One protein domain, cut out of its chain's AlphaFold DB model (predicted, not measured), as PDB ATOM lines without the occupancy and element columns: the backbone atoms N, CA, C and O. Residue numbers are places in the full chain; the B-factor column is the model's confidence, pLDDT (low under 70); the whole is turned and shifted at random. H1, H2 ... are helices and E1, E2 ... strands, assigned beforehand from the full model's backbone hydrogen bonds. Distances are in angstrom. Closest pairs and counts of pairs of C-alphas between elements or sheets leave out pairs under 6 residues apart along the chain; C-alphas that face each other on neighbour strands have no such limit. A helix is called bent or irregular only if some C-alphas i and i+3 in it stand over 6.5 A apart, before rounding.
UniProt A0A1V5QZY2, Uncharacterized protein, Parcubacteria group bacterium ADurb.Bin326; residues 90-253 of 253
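AT A GLANCE: This is residues 90 to 253 of the 253 residues of an uncharacterized protein of Parcubacteria group bacterium ADurb.Bin326 (UniProt A0A1V5QZY2). A twisted sheet of seven strands forms the core, curling round H5 on one face and covered by H3 on the other. H4 packs on H3 away from the sheet, and H1 and H2 pack on H4, so that a lobe of helices lies on that side. The printed part has 164 residues, with named elements in the order E1 E2 H1 H2 H3 H4 E3 H5 E4 E5 E6 E7. The antiparallel sheet has the order E1 E2 E3 E7 E6 E5 E4, and the class is mixed, helices and strands. The whole is compact and rounded, with a radius of gyration of the C-alphas of 15.5 A and spans of 42 by 34 by 30 A.

IN THESE COORDINATES: E1, residues 92 to 94, begins at C-alpha 92 (29.193, -14.788, -40.487). E2 is residues 114 to 118, H1 residues 120 to 132 and 18.2 A long, H2 residues 135 to 144, H3 residues 147 to 155, and H4 residues 165 to 176 and 17.0 A long. E3, residues 181 to 189, is 23.2 A long; H5, residues 193 to 206, is 19.8 A long and begins at C-alpha 193 (3.576, -15.195, -29.917). E4 is residues 210 to 216, E5 residues 219 to 226, E6 residues 229 to 238 and 28.3 A long. E7, residues 241 to 252, is 30.8 A long and ends at C-alpha 252 (18.030, -25.369, -44.608); it bends by 51 degrees at residue 244.

HOW THE PARTS SIT: E1 and E2 form a hairpin, with N 94 and O 115 at 3.1 A. Between the antiparallel neighbours E2 and E3, N 116 and O 183 are within hydrogen-bond range at 2.8 A, and between the antiparallel neighbours E3 and E7, N 184 and O 249 are within hydrogen-bond range at 2.8 A. E4 E5 E6 E7 are a meander, each strand the antiparallel neighbour of the one before, with N 212 and O 223 at 2.8 A, N 222 and O 233 at 2.9 A, and N 234 and O 248 at 2.7 A. H5 and H3 on opposite faces give three layers. H3 has a height over the sheet of 8.0 A; the C-alphas of Gly 151 and Val 250 are its closest to E7, at 5.6 A. The hub H4 touches H3 about perpendicular at 79 degrees, closest C-alphas Val 153 and Ser 171, 5.0 A. H4 touches H1 at a shallow tilt of 18 degrees, opposite ways, closest C-alphas Gln 120 and Leu 176, 6.5 A. With residues 165 to 166 alone H4 touches H2, closest C-alphas Asn 135 and Ala 165, 5.6 A. Every O i to N i+4 pair is within hydrogen-bond range in H1, H3, H4 and H5; in H2, only just irregular with C-alphas 140 and 143 6.9 A apart, 2 of 6 are, and 4 of 7 O i to N i+3 pairs.

THE WHOLE: The farthest C-alphas, of Pro 134 and Glu 206, are 44.1 A apart. The printed part has no cut, and the link E1 to E2 is long, with 19 residues. The mean pLDDT of the printed part is 74.0; 47 residues are under 70, among them 90 to 95, 142 to 149, 156 to 163, 174 to 180 and 238 to 246.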
ATOM      1  N   VAL A  90      31.099 -20.379 -35.765       48.69
ATOM      2  CA  VAL A  90      31.834 -19.305 -36.450       48.69
ATOM      3  C   VAL A  90      30.891 -18.747 -37.508       48.69
ATOM      4  O   VAL A  90      30.980 -19.065 -38.687       48.69
ATOM      5  N   VAL A  91      29.885 -18.008 -37.056       54.72
ATOM      6  CA  VAL A  91      28.826 -17.509 -37.917       54.72
ATOM      7  C   VAL A  91      29.252 -16.177 -38.497       54.72
ATOM      8  O   VAL A  91      29.509 -15.226 -37.752       54.72
ATOM      9  N   SER A  92      29.227 -16.083 -39.822       53.50
ATOM     10  CA  SER A  92      29.193 -14.788 -40.487       53.50
ATOM     11  C   SER A  92      27.883 -14.089 -40.135       53.50
ATOM     12  O   SER A  92      26.790 -14.563 -40.455       53.50
ATOM     13  N   LYS A  93      27.991 -12.968 -39.415       60.50
ATOM     14  CA  LYS A  93      26.870 -12.050 -39.210       60.50
ATOM     15  C   LYS A  93      26.733 -11.202 -40.463       60.50
ATOM     16  O   LYS A  93      27.529 -10.290 -40.677       60.50
ATOM     17  N   GLU A  94      25.733 -11.503 -41.271       64.06
ATOM     18  CA  GLU A  94      25.440 -10.749 -42.485       64.06
ATOM     19  C   GLU A  94      24.318  -9.740 -42.208       64.06
ATOM     20  O   GLU A  94      23.428  -9.973 -41.388       64.06
ATOM     21  N   LYS A  95      24.382  -8.570 -42.855       63.28
ATOM     22  CA  LYS A  95      23.324  -7.542 -42.763       63.28
ATOM     23  C   LYS A  95      22.159  -7.807 -43.719       63.28
ATOM     24  O   LYS A  95      21.119  -7.171 -43.609       63.28
ATOM     25  N   THR A  96      22.352  -8.711 -44.670       70.44
ATOM     26  CA  THR A  96      21.452  -8.987 -45.787       70.44
ATOM     27  C   THR A  96      21.318 -10.490 -45.966       70.44
ATOM     28  O   THR A  96      22.235 -11.231 -45.624       70.44
ATOM     29  N   LEU A  97      20.183 -10.938 -46.498       76.31
ATOM     30  CA  LEU A  97      19.993 -12.344 -46.846       76.31
ATOM     31  C   LEU A  97      20.943 -12.729 -47.994       76.31
ATOM     32  O   LEU A  97      21.172 -11.901 -48.880       76.31
ATOM     33  N   PRO A  98      21.480 -13.958 -48.011       73.94
ATOM     34  CA  PRO A  98      22.337 -14.407 -49.099       73.94
ATOM     35  C   PRO A  98      21.556 -14.523 -50.412       73.94
ATOM     36  O   PRO A  98      20.353 -14.787 -50.426       73.94
ATOM     37  N   VAL A  99      22.267 -14.364 -51.530       71.81
ATOM     38  CA  VAL A  99      21.700 -14.230 -52.888       71.81
ATOM     39  C   VAL A  99      20.846 -15.438 -53.323       71.81
ATOM     40  O   VAL A  99      19.955 -15.287 -54.150       71.81
ATOM     41  N   GLY A 100      21.058 -16.620 -52.735       74.25
ATOM     42  CA  GLY A 100      20.291 -17.842 -53.014       74.25
ATOM     43  C   GLY A 100      19.128 -18.133 -52.057       74.25
ATOM     44  O   GLY A 100      18.593 -19.237 -52.094       74.25
ATOM     45  N   PHE A 101      18.764 -17.209 -51.160       80.12
ATOM     46  CA  PHE A 101      17.704 -17.450 -50.176       80.12
ATOM     47  C   PHE A 101      16.339 -17.702 -50.849       80.12
ATOM     48  O   PHE A 101      15.976 -16.963 -51.770       80.12
ATOM     49  N   PRO A 102      15.542 -18.690 -50.394       79.62
ATOM     50  CA  PRO A 102      14.239 -18.985 -50.987       79.62
ATOM     51  C   PRO A 102      13.279 -17.790 -50.888       79.62
ATOM     52  O   PRO A 102      12.817 -17.435 -49.805       79.62
ATOM     53  N   GLN A 103      12.945 -17.203 -52.042       79.19
ATOM     54  CA  GLN A 103      12.066 -16.028 -52.145       79.19
ATOM     55  C   GLN A 103      10.605 -16.338 -51.789       79.19
ATOM     56  O   GLN A 103       9.883 -15.465 -51.318       79.19
ATOM     57  N   ASP A 104      10.194 -17.597 -51.951       78.38
ATOM     58  CA  ASP A 104       8.868 -18.097 -51.577       78.38
ATOM     59  C   ASP A 104       8.608 -18.066 -50.062       78.38
ATOM     60  O   ASP A 104       7.470 -18.267 -49.632       78.38
ATOM     61  N   LEU A 105       9.649 -17.903 -49.234       81.81
ATOM     62  CA  LEU A 105       9.501 -17.969 -47.788       81.81
ATOM     63  C   LEU A 105       8.986 -16.628 -47.236       81.81
ATOM     64  O   LEU A 105       9.685 -15.616 -47.335       81.81
ATOM     65  N   PRO A 106       7.806 -16.597 -46.593       80.44
ATOM     66  CA  PRO A 106       7.290 -15.374 -46.002       80.44
ATOM     67  C   PRO A 106       8.144 -14.987 -44.791       80.44
ATOM     68  O   PRO A 106       8.181 -15.700 -43.789       80.44
ATOM     69  N   LEU A 107       8.827 -13.845 -44.877       80.00
ATOM     70  CA  LEU A 107       9.633 -13.290 -43.790       80.00
ATOM     71  C   LEU A 107       8.995 -12.018 -43.239       80.00
ATOM     72  O   LEU A 107       8.674 -11.091 -43.982       80.00
ATOM     73  N   TYR A 108       8.870 -11.938 -41.917       69.56
ATOM     74  CA  TYR A 108       8.457 -10.710 -41.250       69.56
ATOM     75  C   TYR A 108       9.636  -9.736 -41.181       69.56
ATOM     76  O   TYR A 108      10.654 -10.068 -40.585       69.56
ATOM     77  N   LEU A 109       9.518  -8.546 -41.783       71.62
ATOM     78  CA  LEU A 109      10.535  -7.477 -41.747       71.62
ATOM     79  C   LEU A 109      11.984  -8.005 -41.902       71.62
ATOM     80  O   LEU A 109      12.782  -7.914 -40.963       71.62
ATOM     81  N   PRO A 110      12.353  -8.566 -43.071       71.31
ATOM     82  CA  PRO A 110      13.649  -9.229 -43.268       71.31
ATOM     83  C   PRO A 110      14.852  -8.312 -42.995       71.31
ATOM     84  O   PRO A 110      15.902  -8.786 -42.578       71.31
ATOM     85  N   GLN A 111      14.688  -6.995 -43.152       69.25
ATOM     86  CA  GLN A 111      15.729  -5.991 -42.903       69.25
ATOM     87  C   GLN A 111      16.099  -5.824 -41.417       69.25
ATOM     88  O   GLN A 111      17.171  -5.317 -41.105       69.25
ATOM     89  N   GLN A 112      15.223  -6.230 -40.493       70.50
ATOM     90  CA  GLN A 112      15.456  -6.129 -39.045       70.50
ATOM     91  C   GLN A 112      16.008  -7.434 -38.444       70.50
ATOM     92  O   GLN A 112      16.304  -7.496 -37.248       70.50
ATOM     93  N   ALA A 113      16.135  -8.484 -39.259       68.31
ATOM     94  CA  ALA A 113      16.639  -9.776 -38.831       68.31
ATOM     95  C   ALA A 113      18.163  -9.738 -38.670       68.31
ATOM     96  O   ALA A 113      18.887  -9.302 -39.561       68.31
ATOM     97  N   SER A 114      18.677 -10.282 -37.567       70.50
ATOM     98  CA  SER A 114      20.086 -10.669 -37.509       70.50
ATOM     99  C   SER A 114      20.263 -11.940 -38.335       70.50
ATOM    100  O   SER A 114      19.747 -12.986 -37.932       70.50
ATOM    101  N   VAL A 115      21.008 -11.855 -39.439       73.56
ATOM    102  CA  VAL A 115      21.309 -13.001 -40.304       73.56
ATOM    103  C   VAL A 115      22.582 -13.683 -39.840       73.56
ATOM    104  O   VAL A 115      23.597 -13.045 -39.546       73.56
ATOM    105  N   LYS A 116      22.499 -15.000 -39.735       72.75
ATOM    106  CA  LYS A 116      23.581 -15.881 -39.350       72.75
ATOM    107  C   LYS A 116      23.662 -17.019 -40.361       72.75
ATOM    108  O   LYS A 116      22.787 -17.881 -40.366       72.75
ATOM    109  N   THR A 117      24.704 -17.031 -41.182       68.88
ATOM    110  CA  THR A 117      24.915 -18.075 -42.195       68.88
ATOM    111  C   THR A 117      25.957 -19.074 -41.702       68.88
ATOM    112  O   THR A 117      26.992 -18.675 -41.161       68.88
ATOM    113  N   GLN A 118      25.684 -20.371 -41.868       70.25
ATOM    114  CA  GLN A 118      26.627 -21.437 -41.543       70.25
ATOM    115  C   GLN A 118      26.908 -22.294 -42.780       70.25
ATOM    116  O   GLN A 118      26.019 -22.967 -43.307       70.25
ATOM    117  N   ASN A 119      28.169 -22.290 -43.217       69.75
ATOM    118  CA  ASN A 119      28.619 -23.040 -44.391       69.75
ATOM    119  C   ASN A 119      28.868 -24.521 -44.058       69.75
ATOM    120  O   ASN A 119      29.177 -24.869 -42.915       69.75
ATOM    121  N   GLN A 120      28.832 -25.392 -45.072       70.44
ATOM    122  CA  GLN A 120      29.050 -26.839 -44.921       70.44
ATOM    123  C   GLN A 120      30.346 -27.189 -44.176       70.44
ATOM    124  O   GLN A 120      30.308 -27.976 -43.235       70.44
ATOM    125  N   MET A 121      31.470 -26.550 -44.515       71.19
ATOM    126  CA  MET A 121      32.753 -26.775 -43.829       71.19
ATOM    127  C   MET A 121      32.681 -26.429 -42.330       71.19
ATOM    128  O   MET A 121      33.257 -27.116 -41.488       71.19
ATOM    129  N   GLN A 122      31.958 -25.364 -41.971       71.69
ATOM    130  CA  GLN A 122      31.793 -24.958 -40.573       71.69
ATOM    131  C   GLN A 122      30.900 -25.940 -39.813       71.69
ATOM    132  O   GLN A 122      31.172 -26.239 -38.652       71.69
ATOM    133  N   ARG A 123      29.860 -26.475 -40.465       70.81
ATOM    134  CA  ARG A 123      29.033 -27.545 -39.892       70.81
ATOM    135  C   ARG A 123      29.840 -28.820 -39.684       70.81
ATOM    136  O   ARG A 123      29.757 -29.383 -38.604       70.81
ATOM    137  N   GLN A 124      30.669 -29.225 -40.648       72.88
ATOM    138  CA  GLN A 124      31.540 -30.399 -40.507       72.88
ATOM    139  C   GLN A 124      32.475 -30.272 -39.300       72.88
ATOM    140  O   GLN A 124      32.566 -31.195 -38.498       72.88
ATOM    141  N   LYS A 125      33.107 -29.105 -39.107       73.75
ATOM    142  CA  LYS A 125      33.936 -28.848 -37.917       73.75
ATOM    143  C   LYS A 125      33.133 -28.928 -36.618       73.75
ATOM    144  O   LYS A 125      33.598 -29.517 -35.645       73.75
ATOM    145  N   MET A 126      31.933 -28.350 -36.600       74.00
ATOM    146  CA  MET A 126      31.046 -28.388 -35.435       74.00
ATOM    147  C   MET A 126      30.615 -29.822 -35.103       74.00
ATOM    148  O   MET A 126      30.672 -30.218 -33.944       74.00
ATOM    149  N   ILE A 127      30.240 -30.603 -36.116       73.56
ATOM    150  CA  ILE A 127      29.829 -32.004 -35.984       73.56
ATOM    151  C   ILE A 127      30.972 -32.845 -35.456       73.56
ATOM    152  O   ILE A 127      30.813 -33.460 -34.412       73.56
ATOM    153  N   HIS A 128      32.151 -32.760 -36.072       74.19
ATOM    154  CA  HIS A 128      33.338 -33.467 -35.602       74.19
ATOM    155  C   HIS A 128      33.676 -33.113 -34.143       74.19
ATOM    156  O   HIS A 128      34.057 -33.967 -33.345       74.19
ATOM    157  N   THR A 129      33.502 -31.845 -33.760       74.69
ATOM    158  CA  THR A 129      33.696 -31.412 -32.368       74.69
ATOM    159  C   THR A 129      32.664 -32.062 -31.443       74.69
ATOM    160  O   THR A 129      33.036 -32.618 -30.415       74.69
ATOM    161  N   ILE A 130      31.380 -32.053 -31.804       74.44
ATOM    162  CA  ILE A 130      30.307 -32.674 -31.011       74.44
ATOM    163  C   ILE A 130      30.463 -34.203 -30.950       74.44
ATOM    164  O   ILE A 130      30.217 -34.804 -29.909       74.44
ATOM    165  N   GLU A 131      30.902 -34.843 -32.028       74.88
ATOM    166  CA  GLU A 131      31.174 -36.281 -32.089       74.88
ATOM    167  C   GLU A 131      32.324 -36.692 -31.179       74.88
ATOM    168  O   GLU A 131      32.213 -37.709 -30.494       74.88
ATOM    169  N   SER A 132      33.377 -35.871 -31.117       78.56
ATOM    170  CA  SER A 132      34.533 -36.102 -30.246       78.56
ATOM    171  C   SER A 132      34.210 -35.993 -28.750       78.56
ATOM    172  O   SER A 132      34.980 -36.465 -27.913       78.56
ATOM    173  N   LEU A 133      33.069 -35.389 -28.398       77.81
ATOM    174  CA  LEU A 133      32.647 -35.244 -27.012       77.81
ATOM    175  C   LEU A 133      31.900 -36.503 -26.524       77.81
ATOM    176  O   LEU A 133      31.011 -37.022 -27.213       77.81
ATOM    177  N   PRO A 134      32.194 -36.981 -25.301       78.12
ATOM    178  CA  PRO A 134      31.449 -38.076 -24.694       78.12
ATOM    179  C   PRO A 134      29.971 -37.727 -24.476       78.12
ATOM    180  O   PRO A 134      29.631 -36.613 -24.072       78.12
ATOM    181  N   ASN A 135      29.080 -38.707 -24.635       79.62
ATOM    182  CA  ASN A 135      27.635 -38.497 -24.473       79.62
ATOM    183  C   ASN A 135      27.258 -37.970 -23.075       79.62
ATOM    184  O   ASN A 135      26.395 -37.097 -22.962       79.62
ATOM    185  N   TRP A 136      27.928 -38.439 -22.014       77.31
ATOM    186  CA  TRP A 136      27.706 -37.963 -20.640       77.31
ATOM    187  C   TRP A 136      28.051 -36.480 -20.458       77.31
ATOM    188  O   TRP A 136      27.465 -35.816 -19.607       77.31
ATOM    189  N   PHE A 137      28.962 -35.952 -21.279       75.62
ATOM    190  CA  PHE A 137      29.331 -34.546 -21.259       75.62
ATOM    191  C   PHE A 137      28.277 -33.698 -21.974       75.62
ATOM    192  O   PHE A 137      27.847 -32.691 -21.439       75.62
ATOM    193  N   ILE A 138      27.808 -34.115 -23.153       72.88
ATOM    194  CA  ILE A 138      26.875 -33.330 -23.985       72.88
ATOM    195  C   ILE A 138      25.470 -33.275 -23.373       72.88
ATOM    196  O   ILE A 138      24.819 -32.230 -23.392       72.88
ATOM    197  N   THR A 139      25.001 -34.402 -22.830       74.88
ATOM    198  CA  THR A 139      23.618 -34.597 -22.369       74.88
ATOM    199  C   THR A 139      23.090 -33.493 -21.439       74.88
ATOM    200  O   THR A 139      22.037 -32.928 -21.746       74.88
ATOM    201  N   PRO A 140      23.786 -33.101 -20.351       72.81
ATOM    202  CA  PRO A 140      23.307 -32.026 -19.474       72.81
ATOM    203  C   PRO A 140      23.212 -30.657 -20.170       72.81
ATOM    204  O   PRO A 140      22.436 -29.797 -19.744       72.81
ATOM    205  N   PHE A 141      23.953 -30.441 -21.260       70.19
ATOM    206  CA  PHE A 141      24.005 -29.163 -21.973       70.19
ATOM    207  C   PHE A 141      23.041 -29.066 -23.153       70.19
ATOM    208  O   PHE A 141      22.815 -27.960 -23.648       70.19
ATOM    209  N   LEU A 142      22.393 -30.165 -23.550       69.69
ATOM    210  CA  LEU A 142      21.427 -30.176 -24.655       69.69
ATOM    211  C   LEU A 142      20.315 -29.137 -24.475       69.69
ATOM    212  O   LEU A 142      19.946 -28.427 -25.412       69.69
ATOM    213  N   SER A 143      19.831 -28.981 -23.242       65.19
ATOM    214  CA  SER A 143      18.802 -27.991 -22.894       65.19
ATOM    215  C   SER A 143      19.277 -26.537 -23.041       65.19
ATOM    216  O   SER A 143      18.467 -25.644 -23.319       65.19
ATOM    217  N   ARG A 144      20.585 -26.298 -22.885       66.62
ATOM    218  CA  ARG A 144      21.238 -24.980 -22.894       66.62
ATOM    219  C   ARG A 144      21.784 -24.580 -24.258       66.62
ATOM    220  O   ARG A 144      22.234 -23.444 -24.402       66.62
ATOM    221  N   PHE A 145      21.739 -25.466 -25.249       69.44
ATOM    222  CA  PHE A 145      22.207 -25.126 -26.581       69.44
ATOM    223  C   PHE A 145      21.444 -23.954 -27.195       69.44
ATOM    224  O   PHE A 145      20.289 -23.666 -26.861       69.44
ATOM    225  N   SER A 146      22.139 -23.252 -28.089       66.38
ATOM    226  CA  SER A 146      21.595 -22.102 -28.794       66.38
ATOM    227  C   SER A 146      20.340 -22.494 -29.576       66.38
ATOM    228  O   SER A 146      20.180 -23.629 -30.023       66.38
ATOM    229  N   VAL A 147      19.446 -21.523 -29.765       68.31
ATOM    230  CA  VAL A 147      18.218 -21.704 -30.557       68.31
ATOM    231  C   VAL A 147      18.542 -22.153 -31.989       68.31
ATOM    232  O   VAL A 147      17.807 -22.949 -32.561       68.31
ATOM    233  N   ASP A 148      19.689 -21.715 -32.515       66.31
ATOM    234  CA  ASP A 148      20.219 -22.111 -33.821       66.31
ATOM    235  C   ASP A 148      20.485 -23.628 -33.877       66.31
ATOM    236  O   ASP A 148      20.001 -24.313 -34.775       66.31
ATOM    237  N   LEU A 149      21.185 -24.174 -32.874       69.56
ATOM    238  CA  LEU A 149      21.495 -25.605 -32.804       69.56
ATOM    239  C   LEU A 149      20.236 -26.443 -32.543       69.56
ATOM    240  O   LEU A 149      20.050 -27.489 -33.157       69.56
ATOM    241  N   LYS A 150      19.330 -25.959 -31.681       70.31
ATOM    242  CA  LYS A 150      18.025 -26.602 -31.456       70.31
ATOM    243  C   LYS A 150      17.215 -26.677 -32.750       70.31
ATOM    244  O   LYS A 150      16.639 -27.721 -33.033       70.31
ATOM    245  N   GLY A 151      17.206 -25.606 -33.544       67.94
ATOM    246  CA  GLY A 151      16.567 -25.590 -34.858       67.94
ATOM    247  C   GLY A 151      17.192 -26.595 -35.826       67.94
ATOM    248  O   GLY A 151      16.461 -27.298 -36.512       67.94
ATOM    249  N   GLN A 152      18.521 -26.745 -35.828       69.88
ATOM    250  CA  GLN A 152      19.205 -27.765 -36.637       69.88
ATOM    251  C   GLN A 152      18.847 -29.197 -36.220       69.88
ATOM    252  O   GLN A 152      18.607 -30.035 -37.084       69.88
ATOM    253  N   VAL A 153      18.720 -29.475 -34.917       69.56
ATOM    254  CA  VAL A 153      18.253 -30.789 -34.432       69.56
ATOM    255  C   VAL A 153      16.861 -31.115 -34.961       69.56
ATOM    256  O   VAL A 153      16.604 -32.238 -35.389       69.56
ATOM    257  N   LEU A 154      15.978 -30.118 -34.957       68.94
ATOM    258  CA  LEU A 154      14.591 -30.236 -35.402       68.94
ATOM    259  C   LEU A 154      14.443 -30.333 -36.928       68.94
ATOM    260  O   LEU A 154      13.395 -30.758 -37.408       68.94
ATOM    261  N   LEU A 155      15.472 -29.939 -37.681       70.44
ATOM    262  CA  LEU A 155      15.547 -30.128 -39.133       70.44
ATOM    263  C   LEU A 155      15.970 -31.548 -39.531       70.44
ATOM    264  O   LEU A 155      15.738 -31.938 -40.681       70.44
ATOM    265  N   GLY A 156      16.582 -32.296 -38.607       63.16
ATOM    266  CA  GLY A 156      16.929 -33.704 -38.784       63.16
ATOM    267  C   GLY A 156      15.696 -34.603 -38.897       63.16
ATOM    268  O   GLY A 156      14.610 -34.268 -38.421       63.16
ATOM    269  N   ASP A 157      15.855 -35.745 -39.567       57.38
ATOM    270  CA  ASP A 157      14.757 -36.663 -39.873       57.38
ATOM    271  C   ASP A 157      14.218 -37.316 -38.584       57.38
ATOM    272  O   ASP A 157      14.903 -38.107 -37.934       57.38
ATOM    273  N   SER A 158      13.007 -36.936 -38.155       49.91
ATOM    274  CA  SER A 158      12.494 -37.271 -36.821       49.91
ATOM    275  C   SER A 158      11.306 -38.237 -36.870       49.91
ATOM    276  O   SER A 158      10.176 -37.821 -37.138       49.91
ATOM    277  N   LYS A 159      11.534 -39.501 -36.498       46.91
ATOM    278  CA  LYS A 159      10.487 -40.333 -35.874       46.91
ATOM    279  C   LYS A 159      10.496 -40.223 -34.343       46.91
ATOM    280  O   LYS A 159       9.457 -40.416 -33.729       46.91
ATOM    281  N   GLU A 160      11.608 -39.797 -33.742       48.22
ATOM    282  CA  GLU A 160      11.715 -39.526 -32.304       48.22
ATOM    283  C   GLU A 160      12.418 -38.183 -32.078       48.22
ATOM    284  O   GLU A 160      13.586 -38.003 -32.409       48.22
ATOM    285  N   ARG A 161      11.685 -37.199 -31.543       58.50
ATOM    286  CA  ARG A 161      12.187 -35.848 -31.223       58.50
ATOM    287  C   ARG A 161      12.758 -35.807 -29.801       58.50
ATOM    288  O   ARG A 161      12.377 -34.950 -28.999       58.50
ATOM    289  N   VAL A 162      13.620 -36.769 -29.476       59.44
ATOM    290  CA  VAL A 162      14.289 -36.869 -28.173       59.44
ATOM    291  C   VAL A 162      15.541 -35.993 -28.197       59.44
ATOM    292  O   VAL A 162      16.353 -36.068 -29.113       59.44
ATOM    293  N   TYR A 163      15.696 -35.125 -27.195       65.75
ATOM    294  CA  TYR A 163      16.905 -34.314 -27.025       65.75
ATOM    295  C   TYR A 163      17.942 -35.128 -26.254       65.75
ATOM    296  O   TYR A 163      18.170 -34.890 -25.069       65.75
ATOM    297  N   ASP A 164      18.546 -36.101 -26.927       71.44
ATOM    298  CA  ASP A 164      19.709 -36.835 -26.438       71.44
ATOM    299  C   ASP A 164      20.937 -36.575 -27.333       71.44
ATOM    300  O   ASP A 164      20.862 -35.949 -28.396       71.44
ATOM    301  N   ALA A 165      22.108 -37.009 -26.868       72.56
ATOM    302  CA  ALA A 165      23.359 -36.781 -27.586       72.56
ATOM    303  C   ALA A 165      23.387 -37.507 -28.944       72.56
ATOM    304  O   ALA A 165      23.974 -36.999 -29.898       72.56
ATOM    305  N   ASN A 166      22.738 -38.670 -29.046       75.06
ATOM    306  CA  ASN A 166      22.723 -39.475 -30.265       75.06
ATOM    307  C   ASN A 166      21.815 -38.863 -31.339       75.06
ATOM    308  O   ASN A 166      22.216 -38.767 -32.498       75.06
ATOM    309  N   SER A 167      20.635 -38.378 -30.956       72.31
ATOM    310  CA  SER A 167      19.728 -37.661 -31.854       72.31
ATOM    311  C   SER A 167      20.344 -36.344 -32.309       72.31
ATOM    312  O   SER A 167      20.219 -35.998 -33.478       72.31
ATOM    313  N   LEU A 168      21.081 -35.641 -31.436       73.12
ATOM    314  CA  LEU A 168      21.857 -34.468 -31.846       73.12
ATOM    315  C   LEU A 168      22.857 -34.824 -32.955       73.12
ATOM    316  O   LEU A 168      22.859 -34.156 -33.984       73.12
ATOM    317  N   LYS A 169      23.673 -35.870 -32.771       73.69
ATOM    318  CA  LYS A 169      24.662 -36.304 -33.777       73.69
ATOM    319  C   LYS A 169      23.983 -36.642 -35.108       73.69
ATOM    320  O   LYS A 169      24.283 -36.018 -36.123       73.69
ATOM    321  N   LYS A 170      22.958 -37.497 -35.075       73.62
ATOM    322  CA  LYS A 170      22.208 -37.925 -36.267       73.62
ATOM    323  C   LYS A 170      21.513 -36.768 -36.996       73.62
ATOM    324  O   LYS A 170      21.525 -36.700 -38.228       73.62
ATOM    325  N   SER A 171      20.906 -35.837 -36.258       70.62
ATOM    326  CA  SER A 171      20.257 -34.672 -36.864       70.62
ATOM    327  C   SER A 171      21.262 -33.727 -37.518       70.62
ATOM    328  O   SER A 171      20.981 -33.179 -38.584       70.62
ATOM    329  N   LEU A 172      22.436 -33.542 -36.911       71.75
ATOM    330  CA  LEU A 172      23.478 -32.708 -37.498       71.75
ATOM    331  C   LEU A 172      24.109 -33.362 -38.734       71.75
ATOM    332  O   LEU A 172      24.355 -32.663 -39.716       71.75
ATOM    333  N   GLU A 173      24.300 -34.683 -38.727       71.88
ATOM    334  CA  GLU A 173      24.727 -35.444 -39.908       71.88
ATOM    335  C   GLU A 173      23.735 -35.283 -41.065       71.88
ATOM    336  O   GLU A 173      24.123 -34.911 -42.168       71.88
ATOM    337  N   THR A 174      22.434 -35.442 -40.805       69.12
ATOM    338  CA  THR A 174      21.385 -35.228 -41.821       69.12
ATOM    339  C   THR A 174      21.395 -33.781 -42.339       69.12
ATOM    340  O   THR A 174      21.151 -33.511 -43.513       69.12
ATOM    341  N   SER A 175      21.721 -32.814 -41.475       63.25
ATOM    342  CA  SER A 175      21.874 -31.415 -41.875       63.25
ATOM    343  C   SER A 175      23.092 -31.161 -42.781       63.25
ATOM    344  O   SER A 175      23.140 -30.095 -43.402       63.25
ATOM    345  N   LEU A 176      24.073 -32.072 -42.876       61.47
ATOM    346  CA  LEU A 176      25.199 -31.938 -43.810       61.47
ATOM    347  C   LEU A 176      24.771 -32.089 -45.266       61.47
ATOM    348  O   LEU A 176      25.394 -31.454 -46.114       61.47
ATOM    349  N   GLU A 177      23.721 -32.869 -45.535       63.06
ATOM    350  CA  GLU A 177      23.197 -33.097 -46.889       63.06
ATOM    351  C   GLU A 177      22.648 -31.818 -47.538       63.06
ATOM    352  O   GLU A 177      22.506 -31.746 -48.756       63.06
ATOM    353  N   LYS A 178      22.333 -30.795 -46.738       65.75
ATOM    354  CA  LYS A 178      21.777 -29.526 -47.219       65.75
ATOM    355  C   LYS A 178      22.871 -28.502 -47.442       65.75
ATOM    356  O   LYS A 178      23.684 -28.286 -46.550       65.75
ATOM    357  N   GLU A 179      22.887 -27.811 -48.574       64.81
ATOM    358  CA  GLU A 179      23.998 -26.921 -48.930       64.81
ATOM    359  C   GLU A 179      24.154 -25.772 -47.930       64.81
ATOM    360  O   GLU A 179      25.253 -25.551 -47.415       64.81
ATOM    361  N   THR A 180      23.056 -25.114 -47.542       69.69
ATOM    362  CA  THR A 180      23.136 -23.905 -46.709       69.69
ATOM    363  C   THR A 180      22.144 -23.936 -45.550       69.69
ATOM    364  O   THR A 180      20.964 -24.223 -45.735       69.69
ATOM    365  N   VAL A 181      22.619 -23.618 -44.336       74.31
ATOM    366  CA  VAL A 181      21.764 -23.393 -43.158       74.31
ATOM    367  C   VAL A 181      21.853 -21.928 -42.756       74.31
ATOM    368  O   VAL A 181      22.946 -21.393 -42.553       74.31
ATOM    369  N   ILE A 182      20.697 -21.286 -42.614       75.06
ATOM    370  CA  ILE A 182      20.589 -19.887 -42.210       75.06
ATOM    371  C   ILE A 182      19.722 -19.786 -40.974       75.06
ATOM    372  O   ILE A 182      18.588 -20.261 -40.947       75.06
ATOM    373  N   SER A 183      20.260 -19.087 -39.988       78.62
ATOM    374  CA  SER A 183      19.553 -18.653 -38.802       78.62
ATOM    375  C   SER A 183      19.197 -17.173 -38.920       78.62
ATOM    376  O   SER A 183      20.066 -16.320 -39.099       78.62
ATOM    377  N   LEU A 184      17.919 -16.844 -38.780       75.38
ATOM    378  CA  LEU A 184      17.413 -15.477 -38.728       75.38
ATOM    379  C   LEU A 184      16.837 -15.220 -37.345       75.38
ATOM    380  O   LEU A 184      16.035 -16.008 -36.851       75.38
ATOM    381  N   LYS A 185      17.239 -14.121 -36.706       78.62
ATOM    382  CA  LYS A 185      16.731 -13.763 -35.381       78.62
ATOM    383  C   LYS A 185      16.197 -12.342 -35.346       78.62
ATOM    384  O   LYS A 185      16.948 -11.394 -35.562       78.62
ATOM    385  N   TRP A 186      14.938 -12.206 -34.953       79.62
ATOM    386  CA  TRP A 186      14.294 -10.933 -34.659       79.62
ATOM    387  C   TRP A 186      14.132 -10.781 -33.153       79.62
ATOM    388  O   TRP A 186      13.753 -11.719 -32.447       79.62
ATOM    389  N   LYS A 187      14.437  -9.587 -32.649       74.00
ATOM    390  CA  LYS A 187      14.269  -9.234 -31.238       74.00
ATOM    391  C   LYS A 187      13.231  -8.125 -31.126       74.00
ATOM    392  O   LYS A 187      13.244  -7.220 -31.950       74.00
ATOM    393  N   LYS A 188      12.428  -8.163 -30.056       71.00
ATOM    394  CA  LYS A 188      11.466  -7.110 -29.693       71.00
ATOM    395  C   LYS A 188      10.454  -6.803 -30.807       71.00
ATOM    396  O   LYS A 188      10.258  -5.646 -31.157       71.00
ATOM    397  N   ILE A 189       9.828  -7.830 -31.373       75.69
ATOM    398  CA  ILE A 189       8.719  -7.607 -32.305       75.69
ATOM    399  C   ILE A 189       7.492  -7.242 -31.492       75.69
ATOM    400  O   ILE A 189       7.132  -8.018 -30.615       75.69
ATOM    401  N   ASP A 190       6.854  -6.120 -31.808       79.12
ATOM    402  CA  ASP A 190       5.629  -5.618 -31.169       79.12
ATOM    403  C   ASP A 190       4.380  -6.424 -31.590       79.12
ATOM    404  O   ASP A 190       3.439  -5.936 -32.223       79.12
ATOM    405  N   LYS A 191       4.447  -7.738 -31.356       78.81
ATOM    406  CA  LYS A 191       3.400  -8.735 -31.576       78.81
ATOM    407  C   LYS A 191       3.541  -9.839 -30.538       78.81
ATOM    408  O   LYS A 191       4.647 -10.205 -30.136       78.81
ATOM    409  N   THR A 192       2.410 -10.424 -30.164       83.12
ATOM    410  CA  THR A 192       2.358 -11.601 -29.291       83.12
ATOM    411  C   THR A 192       2.751 -12.867 -30.051       83.12
ATOM    412  O   THR A 192       2.550 -12.957 -31.268       83.12
ATOM    413  N   ARG A 193       3.242 -13.887 -29.335       82.31
ATOM    414  CA  ARG A 193       3.576 -15.195 -29.917       82.31
ATOM    415  C   ARG A 193       2.427 -15.784 -30.731       82.31
ATOM    416  O   ARG A 193       2.652 -16.246 -31.844       82.31
ATOM    417  N   LYS A 194       1.196 -15.708 -30.213       82.94
ATOM    418  CA  LYS A 194      -0.002 -16.236 -30.883       82.94
ATOM    419  C   LYS A 194      -0.288 -15.524 -32.209       82.94
ATOM    420  O   LYS A 194      -0.557 -16.176 -33.210       82.94
ATOM    421  N   SER A 195      -0.167 -14.195 -32.243       84.75
ATOM    422  CA  SER A 195      -0.365 -13.428 -33.479       84.75
ATOM    423  C   SER A 195       0.687 -13.770 -34.539       84.75
ATOM    424  O   SER A 195       0.361 -13.869 -35.722       84.75
ATOM    425  N   LEU A 196       1.941 -13.974 -34.124       84.44
ATOM    426  CA  LEU A 196       3.015 -14.387 -35.029       84.44
ATOM    427  C   LEU A 196       2.809 -15.811 -35.539       84.44
ATOM    428  O   LEU A 196       2.993 -16.064 -36.725       84.44
ATOM    429  N   GLU A 197       2.400 -16.724 -34.666       87.44
ATOM    430  CA  GLU A 197       2.086 -18.103 -35.027       87.44
ATOM    431  C   GLU A 197       1.003 -18.168 -36.103       87.44
ATOM    432  O   GLU A 197       1.227 -18.764 -37.155       87.44
ATOM    433  N   GLU A 198      -0.130 -17.500 -35.878       88.06
ATOM    434  CA  GLU A 198      -1.235 -17.442 -36.839       88.06
ATOM    435  C   GLU A 198      -0.790 -16.830 -38.172       88.06
ATOM    436  O   GLU A 198      -1.116 -17.353 -39.242       88.06
ATOM    437  N   TYR A 199       0.004 -15.755 -38.122       88.75
ATOM    438  CA  TYR A 199       0.554 -15.116 -39.314       88.75
ATOM    439  C   TYR A 199       1.422 -16.081 -40.133       88.75
ATOM    440  O   TYR A 199       1.186 -16.246 -41.332       88.75
ATOM    441  N   TYR A 200       2.408 -16.736 -39.510       88.19
ATOM    442  CA  TYR A 200       3.319 -17.632 -40.224       88.19
ATOM    443  C   TYR A 200       2.640 -18.914 -40.680       88.19
ATOM    444  O   TYR A 200       2.869 -19.325 -41.814       88.19
ATOM    445  N   ALA A 201       1.783 -19.521 -39.857       88.19
ATOM    446  CA  ALA A 201       1.035 -20.711 -40.246       88.19
ATOM    447  C   ALA A 201       0.203 -20.438 -41.505       88.19
ATOM    448  O   ALA A 201       0.313 -21.169 -42.489       88.19
ATOM    449  N   LYS A 202      -0.543 -19.325 -41.519       90.12
ATOM    450  CA  LYS A 202      -1.343 -18.917 -42.676       90.12
ATOM    451  C   LYS A 202      -0.471 -18.626 -43.897       90.12
ATOM    452  O   LYS A 202      -0.736 -19.146 -44.976       90.12
ATOM    453  N   LYS A 203       0.592 -17.830 -43.744       87.88
ATOM    454  CA  LYS A 203       1.461 -17.435 -44.866       87.88
ATOM    455  C   LYS A 203       2.229 -18.611 -45.471       87.88
ATOM    456  O   LYS A 203       2.389 -18.674 -46.686       87.88
ATOM    457  N   LEU A 204       2.675 -19.557 -44.649       89.56
ATOM    458  CA  LEU A 204       3.336 -20.777 -45.113       89.56
ATOM    459  C   LEU A 204       2.360 -21.690 -45.865       89.56
ATOM    460  O   LEU A 204       2.718 -22.226 -46.913       89.56
ATOM    461  N   GLN A 205       1.122 -21.820 -45.382       89.00
ATOM    462  CA  GLN A 205       0.071 -22.565 -46.082       89.00
ATOM    463  C   GLN A 205      -0.301 -21.910 -47.422       89.00
ATOM    464  O   GLN A 205      -0.378 -22.608 -48.433       89.00
ATOM    465  N   GLU A 206      -0.446 -20.580 -47.465       89.88
ATOM    466  CA  GLU A 206      -0.652 -19.812 -48.708       89.88
ATOM    467  C   GLU A 206       0.479 -20.073 -49.722       89.88
ATOM    468  O   GLU A 206       0.228 -20.256 -50.913       89.88
ATOM    469  N   ALA A 207       1.724 -20.177 -49.245       87.06
ATOM    470  CA  ALA A 207       2.899 -20.496 -50.056       87.06
ATOM    471  C   ALA A 207       3.081 -22.005 -50.351       87.06
ATOM    472  O   ALA A 207       4.095 -22.401 -50.941       87.06
ATOM    473  N   LYS A 208       2.092 -22.844 -50.003       89.81
ATOM    474  CA  LYS A 208       2.048 -24.303 -50.223       89.81
ATOM    475  C   LYS A 208       3.137 -25.095 -49.486       89.81
ATOM    476  O   LYS A 208       3.626 -26.101 -49.999       89.81
ATOM    477  N   PHE A 209       3.538 -24.650 -48.298       89.19
ATOM    478  CA  PHE A 209       4.376 -25.446 -47.401       89.19
ATOM    479  C   PHE A 209       3.519 -26.405 -46.569       89.19
ATOM    480  O   PHE A 209       2.435 -26.048 -46.112       89.19
ATOM    481  N   SER A 210       4.037 -27.609 -46.319       88.25
ATOM    482  CA  SER A 210       3.521 -28.469 -45.252       88.25
ATOM    483  C   SER A 210       3.996 -27.909 -43.916       88.25
ATOM    484  O   SER A 210       5.191 -27.648 -43.778       88.25
ATOM    485  N   VAL A 211       3.085 -27.699 -42.962       87.81
ATOM    486  CA  VAL A 211       3.372 -27.068 -41.664       87.81
ATOM    487  C   VAL A 211       2.897 -27.970 -40.533       87.81
ATOM    488  O   VAL A 211       1.773 -28.466 -40.548       87.81
ATOM    489  N   THR A 212       3.742 -28.160 -39.526       87.88
ATOM    490  CA  THR A 212       3.410 -28.835 -38.270       87.88
ATOM    491  C   THR A 212       3.763 -27.921 -37.108       87.88
ATOM    492  O   THR A 212       4.909 -27.482 -36.992       87.88
ATOM    493  N   THR A 213       2.790 -27.653 -36.242       85.38
ATOM    494  CA  THR A 213       2.975 -26.819 -35.051       85.38
ATOM    495  C   THR A 213       3.182 -27.699 -33.821       85.38
ATOM    496  O   THR A 213       2.403 -28.618 -33.579       85.38
ATOM    497  N   GLU A 214       4.208 -27.407 -33.025       83.00
ATOM    498  CA  GLU A 214       4.411 -27.986 -31.697       83.00
ATOM    499  C   GLU A 214       4.438 -26.894 -30.630       83.00
ATOM    500  O   GLU A 214       5.106 -25.870 -30.782       83.00
ATOM    501  N   TYR A 215       3.788 -27.154 -29.500       81.06
ATOM    502  CA  TYR A 215       3.831 -26.277 -28.334       81.06
ATOM    503  C   TYR A 215       4.778 -26.856 -27.286       81.06
ATOM    504  O   TYR A 215       4.600 -27.985 -26.831       81.06
ATOM    505  N   ARG A 216       5.788 -26.078 -26.881       72.56
ATOM    506  CA  ARG A 216       6.786 -26.473 -25.878       72.56
ATOM    507  C   ARG A 216       6.859 -25.421 -24.778       72.56
ATOM    508  O   ARG A 216       7.742 -24.568 -24.749       72.56
ATOM    509  N   GLY A 217       5.898 -25.478 -23.857       74.06
ATOM    510  CA  GLY A 217       5.801 -24.548 -22.733       74.06
ATOM    511  C   GLY A 217       5.649 -23.094 -23.197       74.06
ATOM    512  O   GLY A 217       4.590 -22.683 -23.673       74.06
ATOM    513  N   GLN A 218       6.715 -22.304 -23.052       71.69
ATOM    514  CA  GLN A 218       6.737 -20.885 -23.435       71.69
ATOM    515  C   GLN A 218       7.143 -20.649 -24.899       71.69
ATOM    516  O   GLN A 218       7.074 -19.520 -25.379       71.69
ATOM    517  N   GLU A 219       7.463 -21.705 -25.645       78.88
ATOM    518  CA  GLU A 219       7.857 -21.628 -27.052       78.88
ATOM    519  C   GLU A 219       6.804 -22.295 -27.955       78.88
ATOM    520  O   GLU A 219       6.260 -23.350 -27.617       78.88
ATOM    521  N   THR A 220       6.531 -21.688 -29.110       82.50
ATOM    522  CA  THR A 220       5.805 -22.322 -30.219       82.50
ATOM    523  C   THR A 220       6.805 -22.631 -31.326       82.50
ATOM    524  O   THR A 220       7.564 -21.756 -31.747       82.50
ATOM    525  N   LEU A 221       6.792 -23.867 -31.817       84.38
ATOM    526  CA  LEU A 221       7.612 -24.317 -32.931       84.38
ATOM    527  C   LEU A 221       6.727 -24.548 -34.156       84.38
ATOM    528  O   LEU A 221       5.774 -25.316 -34.082       84.38
ATOM    529  N   LEU A 222       7.064 -23.938 -35.289       86.31
ATOM    530  CA  LEU A 222       6.451 -24.245 -36.585       86.31
ATOM    531  C   LEU A 222       7.500 -24.898 -37.475       86.31
ATOM    532  O   LEU A 222       8.413 -24.230 -37.961       86.31
ATOM    533  N   VAL A 223       7.367 -26.203 -37.684       87.19
ATOM    534  CA  VAL A 223       8.202 -26.972 -38.608       87.19
ATOM    535  C   VAL A 223       7.541 -26.934 -39.975       87.19
ATOM    536  O   VAL A 223       6.363 -27.267 -40.092       87.19
ATOM    537  N   PHE A 224       8.277 -26.538 -41.010       88.19
ATOM    538  CA  PHE A 224       7.743 -26.443 -42.362       88.19
ATOM    539  C   PHE A 224       8.646 -27.088 -43.409       88.19
ATOM    540  O   PHE A 224       9.871 -27.137 -43.271       88.19
ATOM    541  N   SER A 225       8.037 -27.577 -44.489       87.31
ATOM    542  CA  SER A 225       8.763 -28.169 -45.613       87.31
ATOM    543  C   SER A 225       8.047 -27.981 -46.952       87.31
ATOM    544  O   SER A 225       6.817 -28.007 -47.021       87.31
ATOM    545  N   LYS A 226       8.830 -27.765 -48.014       84.94
ATOM    546  CA  LYS A 226       8.390 -27.694 -49.418       84.94
ATOM    547  C   LYS A 226       9.589 -27.984 -50.319       84.94
ATOM    548  O   LYS A 226      10.590 -27.270 -50.262       84.94
ATOM    549  N   ASN A 227       9.492 -28.995 -51.179       84.94
ATOM    550  CA  ASN A 227      10.591 -29.424 -52.053       84.94
ATOM    551  C   ASN A 227      11.889 -29.668 -51.245       84.94
ATOM    552  O   ASN A 227      11.884 -30.441 -50.290       84.94
ATOM    553  N   LYS A 228      12.993 -28.991 -51.593       82.25
ATOM    554  CA  LYS A 228      14.284 -29.070 -50.880       82.25
ATOM    555  C   LYS A 228      14.367 -28.153 -49.645       82.25
ATOM    556  O   LYS A 228      15.255 -28.315 -48.805       82.25
ATOM    557  N   ILE A 229      13.407 -27.242 -49.477       82.00
ATOM    558  CA  ILE A 229      13.370 -26.280 -48.374       82.00
ATOM    559  C   ILE A 229      12.751 -26.960 -47.150       82.00
ATOM    560  O   ILE A 229      11.607 -27.416 -47.189       82.00
ATOM    561  N   LYS A 230      13.494 -27.007 -46.041       84.94
ATOM    562  CA  LYS A 230      12.946 -27.325 -44.713       84.94
ATOM    563  C   LYS A 230      13.340 -26.214 -43.753       84.94
ATOM    564  O   LYS A 230      14.461 -25.714 -43.831       84.94
ATOM    565  N   GLY A 231      12.448 -25.840 -42.853       84.06
ATOM    566  CA  GLY A 231      12.729 -24.803 -41.877       84.06
ATOM    567  C   GLY A 231      11.936 -24.975 -40.595       84.06
ATOM    568  O   GLY A 231      10.964 -25.727 -40.536       84.06
ATOM    569  N   VAL A 232      12.382 -24.276 -39.560       84.94
ATOM    570  CA  VAL A 232      11.737 -24.246 -38.253       84.94
ATOM    571  C   VAL A 232      11.685 -22.805 -37.770       84.94
ATOM    572  O   VAL A 232      12.729 -22.166 -37.627       84.94
ATOM    573  N   PHE A 233      10.486 -22.304 -37.486       84.31
ATOM    574  CA  PHE A 233      10.311 -21.099 -36.678       84.31
ATOM    575  C   PHE A 233      10.193 -21.488 -35.208       84.31
ATOM    576  O   PHE A 233       9.367 -22.318 -34.847       84.31
ATOM    577  N   LEU A 234      10.989 -20.848 -34.364       82.75
ATOM    578  CA  LEU A 234      10.875 -20.839 -32.914       82.75
ATOM    579  C   LEU A 234      10.383 -19.457 -32.485       82.75
ATOM    580  O   LEU A 234      11.088 -18.452 -32.627       82.75
ATOM    581  N   LEU A 235       9.155 -19.418 -31.980       83.31
ATOM    582  CA  LEU A 235       8.486 -18.227 -31.474       83.31
ATOM    583  C   LEU A 235       8.479 -18.282 -29.948       83.31
ATOM    584  O   LEU A 235       8.011 -19.259 -29.367       83.31
ATOM    585  N   ALA A 236       8.965 -17.231 -29.298       80.31
ATOM    586  CA  ALA A 236       8.978 -17.135 -27.843       80.31
ATOM    587  C   ALA A 236       8.549 -15.735 -27.403       80.31
ATOM    588  O   ALA A 236       9.001 -14.741 -27.980       80.31
ATOM    589  N   ASP A 237       7.707 -15.652 -26.375       72.19
ATOM    590  CA  ASP A 237       7.383 -14.371 -25.747       72.19
ATOM    591  C   ASP A 237       8.632 -13.807 -25.047       72.19
ATOM    592  O   ASP A 237       9.487 -14.541 -24.540       72.19
ATOM    593  N   ASN A 238       8.777 -12.486 -25.031       63.31
ATOM    594  CA  ASN A 238       9.883 -11.842 -24.342       63.31
ATOM    595  C   ASN A 238       9.601 -11.775 -22.834       63.31
ATOM    596  O   ASN A 238       8.604 -11.208 -22.396       63.31
ATOM    597  N   PHE A 239      10.541 -12.256 -22.020       55.00
ATOM    598  CA  PHE A 239      10.457 -12.210 -20.554       55.00
ATOM    599  C   PHE A 239      10.306 -10.792 -19.975       55.00
ATOM    600  O   PHE A 239       9.889 -10.640 -18.831       55.00
ATOM    601  N   THR A 240      10.659  -9.756 -20.745       54.75
ATOM    602  CA  THR A 240      10.630  -8.352 -20.295       54.75
ATOM    603  C   THR A 240       9.368  -7.582 -20.686       54.75
ATOM    604  O   THR A 240       9.080  -6.569 -20.054       54.75
ATOM    605  N   SER A 241       8.582  -8.035 -21.671       50.78
ATOM    606  CA  SER A 241       7.274  -7.437 -21.963       50.78
ATOM    607  C   SER A 241       6.327  -8.439 -22.622       50.78
ATOM    608  O   SER A 241       6.710  -9.148 -23.547       50.78
ATOM    609  N   LYS A 242       5.064  -8.452 -22.177       55.53
ATOM    610  CA  LYS A 242       3.998  -9.311 -22.732       55.53
ATOM    611  C   LYS A 242       3.598  -8.947 -24.168       55.53
ATOM    612  O   LYS A 242       2.900  -9.711 -24.822       55.53
ATOM    613  N   GLU A 243       4.018  -7.775 -24.632       52.03
ATOM    614  CA  GLU A 243       3.678  -7.224 -25.947       52.03
ATOM    615  C   GLU A 243       4.785  -7.448 -26.977       52.03
ATOM    616  O   GLU A 243       4.574  -7.203 -28.161       52.03
ATOM    617  N   SER A 244       5.954  -7.952 -26.552       58.94
ATOM    618  CA  SER A 244       7.042  -8.240 -27.477       58.94
ATOM    619  C   SER A 244       7.409  -9.714 -27.536       58.94
ATOM    620  O   SER A 244       7.510 -10.387 -26.515       58.94
ATOM    621  N   SER A 245       7.662 -10.207 -28.745       64.69
ATOM    622  CA  SER A 245       8.114 -11.581 -28.983       64.69
ATOM    623  C   SER A 245       9.453 -11.610 -29.710       64.69
ATOM    624  O   SER A 245       9.843 -10.676 -30.421       64.69
ATOM    625  N   GLY A 246      10.185 -12.700 -29.511       69.81
ATOM    626  CA  GLY A 246      11.338 -13.073 -30.313       69.81
ATOM    627  C   GLY A 246      10.949 -14.112 -31.358       69.81
ATOM    628  O   GLY A 246      10.191 -15.038 -31.074       69.81
ATOM    629  N   ILE A 247      11.521 -13.980 -32.551       74.25
ATOM    630  CA  ILE A 247      11.457 -15.014 -33.586       74.25
ATOM    631  C   ILE A 247      12.875 -15.481 -33.839       74.25
ATOM    632  O   ILE A 247      13.771 -14.662 -34.054       74.25
ATOM    633  N   SER A 248      13.078 -16.790 -33.838       77.19
ATOM    634  CA  SER A 248      14.263 -17.406 -34.422       77.19
ATOM    635  C   SER A 248      13.807 -18.354 -35.520       77.19
ATOM    636  O   SER A 248      12.954 -19.197 -35.288       77.19
ATOM    637  N   LEU A 249      14.341 -18.207 -36.718       80.44
ATOM    638  CA  LEU A 249      14.055 -19.063 -37.857       80.44
ATOM    639  C   LEU A 249      15.347 -19.765 -38.238       80.44
ATOM    640  O   LEU A 249      16.361 -19.101 -38.410       80.44
ATOM    641  N   VAL A 250      15.301 -21.079 -38.401       79.50
ATOM    642  CA  VAL A 250      16.397 -21.853 -38.982       79.50
ATOM    643  C   VAL A 250      15.885 -22.477 -40.272       79.50
ATOM    644  O   VAL A 250      14.910 -23.221 -40.243       79.50
ATOM    645  N   VAL A 251      16.505 -22.153 -41.405       79.00
ATOM    646  CA  VAL A 251      16.147 -22.682 -42.731       79.00
ATOM    647  C   VAL A 251      17.329 -23.434 -43.293       79.00
ATOM    648  O   VAL A 251      18.455 -22.947 -43.236       79.00
ATOM    649  N   ALA A 252      17.056 -24.594 -43.872       78.12
ATOM    650  CA  ALA A 252      18.030 -25.369 -44.608       78.12
ATOM    651  C   ALA A 252      17.491 -25.683 -46.008       78.12
ATOM    652  O   ALA A 252      16.401 -26.263 -46.142       78.12
ATOM    653  N   TYR A 253      18.250 -25.297 -47.031       72.75
ATOM    654  CA  TYR A 253      17.897 -25.412 -48.446       72.75
ATOM    655  C   TYR A 253      19.107 -25.807 -49.294       72.75
ATOM    656  O   TYR A 253      20.255 -25.652 -48.807       72.75
TER     657      TYR A 253